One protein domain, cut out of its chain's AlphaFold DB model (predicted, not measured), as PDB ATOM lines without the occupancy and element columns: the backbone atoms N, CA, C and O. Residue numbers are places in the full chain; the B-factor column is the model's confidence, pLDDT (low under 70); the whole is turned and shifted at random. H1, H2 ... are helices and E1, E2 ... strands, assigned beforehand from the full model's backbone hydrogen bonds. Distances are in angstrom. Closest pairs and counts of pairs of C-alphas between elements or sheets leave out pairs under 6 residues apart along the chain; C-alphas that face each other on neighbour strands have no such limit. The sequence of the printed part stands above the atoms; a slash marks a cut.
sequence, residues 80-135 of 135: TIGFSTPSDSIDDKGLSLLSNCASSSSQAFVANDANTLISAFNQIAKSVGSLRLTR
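This is residues 80 to 135 of the 135 residues of an uncharacterized protein of Methylobacterium nodulans (strain LMG 21967 / CNCM I-2342 / ORS 2060) (UniProt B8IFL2). Two short parallel strands, E1 and E2, lie side by side as a narrow sheet in the middle, with helix H1 over one face and the long helix H2 over the other; both helices run back against the direction of the strands. The far end of H2 with the last two residues, residues 128 to 135, sticks out from this flat body. The printed part has 56 residues with two named strands and two named helices, in the order E1, H1, E2, H2, and the sheet has the order E1, E2, all parallel. The class is mixed, helices and strands. The whole is only just loose, close to compact, with a radius of gyration of the C-alphas of 12.7 A, and the C-alphas span 43 by 24 by 9 A.

Strand E1 is residues 80 to 83, beginning at C-alpha 80 at (21.285, -2.099, -24.225). Strand E2 is residues 108 to 111, 10.3 A from first to last C-alpha. Helix H1, residues 92 to 101, is 14.0 A long from C-alpha 92 at (26.928, 2.918, -36.949) to C-alpha 101. Helix H2, residues 114 to 133, is the longest helix, 28.7 A from its first C-alpha to C-alpha 133 at (4.770, -2.891, -8.300).

E1 and E2 are parallel neighbours, with 19 degrees between their directions. The C-alphas of Gly 82 and Val 110 face each other at 4.6 A. N 82 and O 109 are within hydrogen-bond range at 2.9 A, and so are N 111 and O 82 at 2.8 A. E1, H1 and E2 form a strand-helix-strand unit, two parallel neighbour strands with a helix between them in the chain, and its crossover is right-handed. The closest C-alphas of E1 and H1 are those of Thr 80 and Leu 98, 5.9 A apart. Those of H1 and E2 are Ser 99 and Ala 108, at 5.2 A. H2 comes closest to E2 at the C-alphas of Ala 111 and Leu 117, 4.9 A apart. H1 and H2 are apart. In H1 and H2 every O i to N i+4 pair is within hydrogen-bond range.

The two C-alphas farthest apart are those of Ser 87 and Arg 135, at 44.0 A. Residues 128 to 135, of which 128 to 133 belong to H2, stand free; the body without them spans 29 by 24 by 9 A. The printed part has no cut, and it ends at residue 135, the chain's last residue. The link from E2 to H2 is tight, with 2 residues; the links from E1 to H1 and from H1 to E2 are short, with 8 and 6 residues. The mean pLDDT of the printed part is 92.0, and residues 133 to 135 are under 70.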
ATOM      1  N   THR A  80      19.934  -2.408 -23.746       97.75
ATOM      2  CA  THR A  80      21.285  -2.099 -24.225       97.75
ATOM      3  C   THR A  80      21.656  -0.655 -23.955       97.75
ATOM      4  O   THR A  80      20.834   0.249 -24.074       97.75
ATOM      5  N   ILE A  81      22.917  -0.436 -23.589       97.81
ATOM      6  CA  ILE A  81      23.494   0.898 -23.462       97.81
ATOM      7  C   ILE A  81      24.791   0.910 -24.266       97.81
ATOM      8  O   ILE A  81      25.761   0.253 -23.891       97.81
ATOM      9  N   GLY A  82      24.805   1.646 -25.374       96.94
ATOM     10  CA  GLY A  82      26.036   1.971 -26.088       96.94
ATOM     11  C   GLY A  82      26.738   3.129 -25.396       96.94
ATOM     12  O   GLY A  82      26.189   4.227 -25.351       96.94
ATOM     13  N   PHE A  83      27.928   2.897 -24.847       97.19
ATOM     14  CA  PHE A  83      28.748   3.966 -24.283       97.19
ATOM     15  C   PHE A  83      29.722   4.478 -25.348       97.19
ATOM     16  O   PHE A  83      30.724   3.831 -25.630       97.19
ATOM     17  N   SER A  84      29.376   5.600 -25.976       95.50
ATOM     18  CA  SER A  84      30.056   6.152 -27.150       95.50
ATOM     19  C   SER A  84      30.507   7.576 -26.858       95.50
ATOM     20  O   SER A  84      29.719   8.511 -26.945       95.50
ATOM     21  N   THR A  85      31.773   7.771 -26.508       94.69
ATOM     22  CA  THR A  85      32.291   9.114 -26.195       94.69
ATOM     23  C   THR A  85      32.854   9.784 -27.452       94.69
ATOM     24  O   THR A  85      33.218   9.086 -28.398       94.69
ATOM     25  N   PRO A  86      33.012  11.121 -27.499       91.12
ATOM     26  CA  PRO A  86      33.640  11.776 -28.650       91.12
ATOM     27  C   PRO A  86      35.061  11.271 -28.958       91.12
ATOM     28  O   PRO A  86      35.475  11.264 -30.112       91.12
ATOM     29  N   SER A  87      35.805  10.847 -27.930       92.88
ATOM     30  CA  SER A  87      37.166  10.307 -28.053       92.88
ATOM     31  C   SER A  87      37.225   8.816 -28.393       92.88
ATOM     32  O   SER A  87      38.275   8.335 -28.807       92.88
ATOM     33  N   ASP A  88      36.126   8.090 -28.196       91.00
ATOM     34  CA  ASP A  88      36.008   6.651 -28.437       91.00
ATOM     35  C   ASP A  88      34.561   6.356 -28.846       91.00
ATOM     36  O   ASP A  88      33.699   6.031 -28.021       91.00
ATOM     37  N   SER A  89      34.273   6.636 -30.118       93.19
ATOM     38  CA  SER A  89      32.920   6.572 -30.667       93.19
ATOM     39  C   SER A  89      32.587   5.165 -31.141       93.19
ATOM     40  O   SER A  89      33.423   4.478 -31.733       93.19
ATOM     41  N   ILE A  90      31.343   4.748 -30.900       94.06
ATOM     42  CA  ILE A  90      30.785   3.523 -31.472       94.06
ATOM     43  C   ILE A  90      30.367   3.797 -32.915       94.06
ATOM     44  O   ILE A  90      29.669   4.775 -33.171       94.06
ATOM     45  N   ASP A  91      30.780   2.942 -33.853       94.81
ATOM     46  CA  ASP A  91      30.354   3.079 -35.247       94.81
ATOM     47  C   ASP A  91      28.868   2.744 -35.450       94.81
ATOM     48  O   ASP A  91      28.212   2.099 -34.628       94.81
ATOM     49  N   ASP A  92      28.335   3.141 -36.606       95.75
ATOM     50  CA  ASP A  92      26.928   2.918 -36.949       95.75
ATOM     51  C   ASP A  92      26.542   1.435 -36.920       95.75
ATOM     52  O   ASP A  92      25.409   1.088 -36.578       95.75
ATOM     53  N   LYS A  93      27.482   0.536 -37.244       95.38
ATOM     54  CA  LYS A  93      27.258  -0.914 -37.183       95.38
ATOM     55  C   LYS A  93      27.079  -1.388 -35.744       95.38
ATOM     56  O   LYS A  93      26.147  -2.142 -35.471       95.38
ATOM     57  N   GLY A  94      27.927  -0.935 -34.825       95.19
ATOM     58  CA  GLY A  94      27.831  -1.223 -33.400       95.19
ATOM     59  C   GLY A  94      26.565  -0.643 -32.781       95.19
ATOM     60  O   GLY A  94      25.853  -1.357 -32.076       95.19
ATOM     61  N   LEU A  95      26.223   0.608 -33.100       96.69
ATOM     62  CA  LEU A  95      24.982   1.229 -32.630       96.69
ATOM     63  C   LEU A  95      23.743   0.491 -33.157       96.69
ATOM     64  O   LEU A  95      22.821   0.208 -32.389       96.69
ATOM     65  N   SER A  96      23.748   0.099 -34.433       97.00
ATOM     66  CA  SER A  96      22.667  -0.693 -35.034       97.00
ATOM     67  C   SER A  96      22.543  -2.072 -34.387       97.00
ATOM     68  O   SER A  96      21.434  -2.509 -34.078       97.00
ATOM     69  N   LEU A  97      23.666  -2.752 -34.130       96.88
ATOM     70  CA  LEU A  97      23.674  -4.030 -33.420       96.88
ATOM     71  C   LEU A  97      23.037  -3.878 -32.036       96.88
ATOM     72  O   LEU A  97      22.120  -4.629 -31.713       96.88
ATOM     73  N   LEU A  98      23.473  -2.898 -31.240       97.06
ATOM     74  CA  LEU A  98      22.952  -2.667 -29.891       97.06
ATOM     75  C   LEU A  98      21.464  -2.303 -29.892       97.06
ATOM     76  O   LEU A  98      20.724  -2.776 -29.028       97.06
ATOM     77  N   SER A  99      21.012  -1.510 -30.865       97.19
ATOM     78  CA  SER A  99      19.594  -1.184 -31.023       97.19
ATOM     79  C   SER A  99      18.759  -2.431 -31.336       97.19
ATOM     80  O   SER A  99      17.752  -2.678 -30.676       97.19
ATOM     81  N   ASN A 100      19.227  -3.286 -32.250       96.69
ATOM     82  CA  ASN A 100      18.555  -4.541 -32.612       96.69
ATOM     83  C   ASN A 100      18.583  -5.597 -31.488       96.69
ATOM     84  O   ASN A 100      17.693  -6.454 -31.399       96.69
ATOM     85  N   CYS A 101      19.603  -5.550 -30.625       97.06
ATOM     86  CA  CYS A 101      19.708  -6.412 -29.449       97.06
ATOM     87  C   CYS A 101      18.603  -6.124 -28.426       97.06
ATOM     88  O   CYS A 101      18.109  -7.059 -27.790       97.06
ATOM     89  N   ALA A 102      18.214  -4.856 -28.262       97.62
ATOM     90  CA  ALA A 102      17.178  -4.468 -27.315       97.62
ATOM     91  C   ALA A 102      15.829  -5.128 -27.655       97.62
ATOM     92  O   ALA A 102      15.519  -5.430 -28.809       97.62
ATOM     93  N   SER A 103      15.011  -5.392 -26.633       96.06
ATOM     94  CA  SER A 103      13.682  -5.993 -26.835       96.06
ATOM     95  C   SER A 103      12.649  -5.008 -27.390       96.06
ATOM     96  O   SER A 103      11.655  -5.432 -27.971       96.06
ATOM     97  N   SER A 104      12.900  -3.705 -27.273       94.00
ATOM     98  CA  SER A 104      12.133  -2.632 -27.907       94.00
ATOM     99  C   SER A 104      13.010  -1.393 -28.093       94.00
ATOM    100  O   SER A 104      14.058  -1.262 -27.455       94.00
ATOM    101  N   SER A 105      12.572  -0.453 -28.934       92.62
ATOM    102  CA  SER A 105      13.300   0.799 -29.178       92.62
ATOM    103  C   SER A 105      13.491   1.636 -27.909       92.62
ATOM    104  O   SER A 105      14.532   2.258 -27.742       92.62
ATOM    105  N   SER A 106      12.540   1.599 -26.970       94.25
ATOM    106  CA  SER A 106      12.636   2.289 -25.673       94.25
ATOM    107  C   SER A 106      13.607   1.632 -24.681       94.25
ATOM    108  O   SER A 106      13.781   2.136 -23.575       94.25
ATOM    109  N   GLN A 107      14.206   0.495 -25.042       96.50
ATOM    110  CA  GLN A 107      15.170  -0.246 -24.222       96.50
ATOM    111  C   GLN A 107      16.588  -0.200 -24.804       96.50
ATOM    112  O   GLN A 107      17.497  -0.821 -24.248       96.50
ATOM    113  N   ALA A 108      16.772   0.532 -25.905       97.75
ATOM    114  CA  ALA A 108      18.068   0.856 -26.475       97.75
ATOM    115  C   ALA A 108      18.452   2.284 -26.081       97.75
ATOM    116  O   ALA A 108      17.720   3.235 -26.348       97.75
ATOM    117  N   PHE A 109      19.621   2.437 -25.468       98.06
ATOM    118  CA  PHE A 109      20.148   3.725 -25.032       98.06
ATOM    119  C   PHE A 109      21.533   3.959 -25.622       98.06
ATOM    120  O   PHE A 109      22.306   3.023 -25.837       98.06
ATOM    121  N   VAL A 110      21.873   5.231 -25.810       97.81
ATOM    122  CA  VAL A 110      23.238   5.670 -26.101       97.81
ATOM    123  C   VAL A 110      23.619   6.713 -25.062       97.81
ATOM    124  O   VAL A 110      22.873   7.662 -24.822       97.81
ATOM    125  N   ALA A 111      24.763   6.512 -24.423       97.88
ATOM    126  CA  ALA A 111      25.339   7.420 -23.448       97.88
ATOM    127  C   ALA A 111      26.682   7.922 -23.974       97.88
ATOM    128  O   ALA A 111      27.515   7.124 -24.403       97.88
ATOM    129  N   ASN A 112      26.892   9.234 -23.915       97.50
ATOM    130  CA  ASN A 112      28.101   9.873 -24.445       97.50
ATOM    131  C   ASN A 112      29.044  10.367 -23.340       97.50
ATOM    132  O   ASN A 112      30.150  10.827 -23.616       97.50
ATOM    133  N   ASP A 113      28.600  10.272 -22.086       96.75
ATOM    134  CA  ASP A 113      29.330  10.670 -20.890       96.75
ATOM    135  C   ASP A 113      28.792   9.930 -19.647       96.75
ATOM    136  O   ASP A 113      27.821   9.167 -19.706       96.75
ATOM    137  N   ALA A 114      29.424  10.159 -18.494       96.50
ATOM    138  CA  ALA A 114      29.027   9.525 -17.239       96.50
ATOM    139  C   ALA A 114      27.603   9.909 -16.787       96.50
ATOM    140  O   ALA A 114      26.880   9.070 -16.251       96.50
ATOM    141  N   ASN A 115      27.172  11.152 -17.022       97.88
ATOM    142  CA  ASN A 115      25.863  11.641 -16.577       97.88
ATOM    143  C   ASN A 115      24.719  10.981 -17.358       97.88
ATOM    144  O   ASN A 115      23.716  10.550 -16.780       97.88
ATOM    145  N   THR A 116      24.876  10.862 -18.673       97.38
ATOM    146  CA  THR A 116      23.939  10.177 -19.568       97.38
ATOM    147  C   THR A 116      23.940   8.668 -19.329       97.38
ATOM    148  O   THR A 116      22.871   8.059 -19.349       97.38
ATOM    149  N   LEU A 117      25.087   8.077 -18.973       97.62
ATOM    150  CA  LEU A 117      25.179   6.670 -18.567       97.62
ATOM    151  C   LEU A 117      24.392   6.392 -17.277       97.62
ATOM    152  O   LEU A 117      23.556   5.488 -17.241       97.62
ATOM    153  N   ILE A 118      24.596   7.207 -16.236       97.94
ATOM    154  CA  ILE A 118      23.834   7.125 -14.977       97.94
ATOM    155  C   ILE A 118      22.335   7.313 -15.246       97.94
ATOM    156  O   ILE A 118      21.497   6.588 -14.706       97.94
ATOM    157  N   SER A 119      21.980   8.261 -16.116       97.75
ATOM    158  CA  SER A 119      20.588   8.523 -16.492       97.75
ATOM    159  C   SER A 119      19.933   7.324 -17.184       97.75
ATOM    160  O   SER A 119      18.784   7.011 -16.869       97.75
ATOM    161  N   ALA A 120      20.647   6.627 -18.074       97.50
ATOM    162  CA  ALA A 120      20.157   5.410 -18.719       97.50
ATOM    163  C   ALA A 120      19.887   4.301 -17.690       97.50
ATOM    164  O   ALA A 120      18.779   3.766 -17.641       97.50
ATOM    165  N   PHE A 121      20.835   4.018 -16.788       97.06
ATOM    166  CA  PHE A 121      20.628   3.028 -15.722       97.06
ATOM    167  C   PHE A 121      19.438   3.369 -14.816       97.06
ATOM    168  O   PHE A 121      18.643   2.487 -14.488       97.06
ATOM    169  N   ASN A 122      19.256   4.644 -14.464       96.44
ATOM    170  CA  ASN A 122      18.109   5.088 -13.671       96.44
ATOM    171  C   ASN A 122      16.769   4.874 -14.396       96.44
ATOM    172  O   ASN A 122      15.780   4.505 -13.761       96.44
ATOM    173  N   GLN A 123      16.713   5.094 -15.713       94.94
ATOM    174  CA  GLN A 123      15.511   4.822 -16.511       94.94
ATOM    175  C   GLN A 123      15.191   3.326 -16.549       94.94
ATOM    176  O   GLN A 123      14.041   2.936 -16.327       94.94
ATOM    177  N   ILE A 124      16.210   2.482 -16.736       95.06
ATOM    178  CA  ILE A 124      16.057   1.023 -16.691       95.06
ATOM    179  C   ILE A 124      15.530   0.592 -15.319       95.06
ATOM    180  O   ILE A 124      14.512  -0.098 -15.252       95.06
ATOM    181  N   ALA A 125      16.149   1.060 -14.230       92.50
ATOM    182  CA  ALA A 125      15.744   0.734 -12.862       92.50
ATOM    183  C   ALA A 125      14.278   1.100 -12.582       92.50
ATOM    184  O   ALA A 125      13.547   0.298 -11.998       92.50
ATOM    185  N   LYS A 126      13.815   2.268 -13.049       90.31
ATOM    186  CA  LYS A 126      12.401   2.668 -12.949       90.31
ATOM    187  C   LYS A 126      11.488   1.724 -13.730       90.31
ATOM    188  O   LYS A 126      10.492   1.272 -13.178       90.31
ATOM    189  N   SER A 127      11.838   1.384 -14.972       86.75
ATOM    190  CA  SER A 127      11.014   0.500 -15.812       86.75
ATOM    191  C   SER A 127      10.857  -0.907 -15.215       86.75
ATOM    192  O   SER A 127       9.747  -1.435 -15.150       86.75
ATOM    193  N   VAL A 128      11.946  -1.479 -14.691       86.19
ATOM    194  CA  VAL A 128      11.945  -2.796 -14.037       86.19
ATOM    195  C   VAL A 128      11.241  -2.734 -12.678       86.19
ATOM    196  O   VAL A 128      10.488  -3.641 -12.327       86.19
ATOM    197  N   GLY A 129      11.439  -1.653 -11.919       76.19
ATOM    198  CA  GLY A 129      10.764  -1.427 -10.642       76.19
ATOM    199  C   GLY A 129       9.244  -1.331 -10.789       76.19
ATOM    200  O   GLY A 129       8.520  -2.007 -10.060       76.19
ATOM    201  N   SER A 130       8.752  -0.561 -11.765       70.50
ATOM    202  CA  SER A 130       7.317  -0.420 -12.047       70.50
ATOM    203  C   SER A 130       6.648  -1.749 -12.406       70.50
ATOM    204  O   SER A 130       5.560  -2.011 -11.903       70.50
ATOM    205  N   LEU A 131       7.307  -2.618 -13.184       70.62
ATOM    206  CA  LEU A 131       6.810  -3.971 -13.496       70.62
ATOM    207  C   LEU A 131       6.602  -4.844 -12.249       70.62
ATOM    208  O   LEU A 131       5.787  -5.764 -12.257       70.62
ATOM    209  N   ARG A 132       7.357  -4.584 -11.177       72.38
ATOM    210  CA  ARG A 132       7.269  -5.341  -9.925       72.38
ATOM    211  C   ARG A 132       6.172  -4.819  -8.993       72.38
ATOM    212  O   ARG A 132       5.679  -5.588  -8.177       72.38
ATOM    213  N   LEU A 133       5.809  -3.542  -9.107       66.12
ATOM    214  CA  LEU A 133       4.770  -2.891  -8.300       66.12
ATOM    215  C   LEU A 133       3.348  -3.161  -8.819       66.12
ATOM    216  O   LEU A 133       2.401  -3.055  -8.051       66.12
ATOM    217  N   THR A 134       3.183  -3.507 -10.098       65.62
ATOM    218  CA  THR A 134       1.878  -3.759 -10.741       65.62
ATOM    219  C   THR A 134       1.416  -5.222 -10.669       65.62
ATOM    220  O   THR A 134       0.658  -5.669 -11.529       65.62
ATOM    221  N   ARG A 135       1.860  -5.975  -9.657       47.78
ATOM    222  CA  ARG A 135       1.484  -7.380  -9.436       47.78
ATOM    223  C   ARG A 135       0.643  -7.563  -8.186       47.78
ATOM    224  O   ARG A 135       1.029  -6.986  -7.148       47.78
TER     225      ARG A 135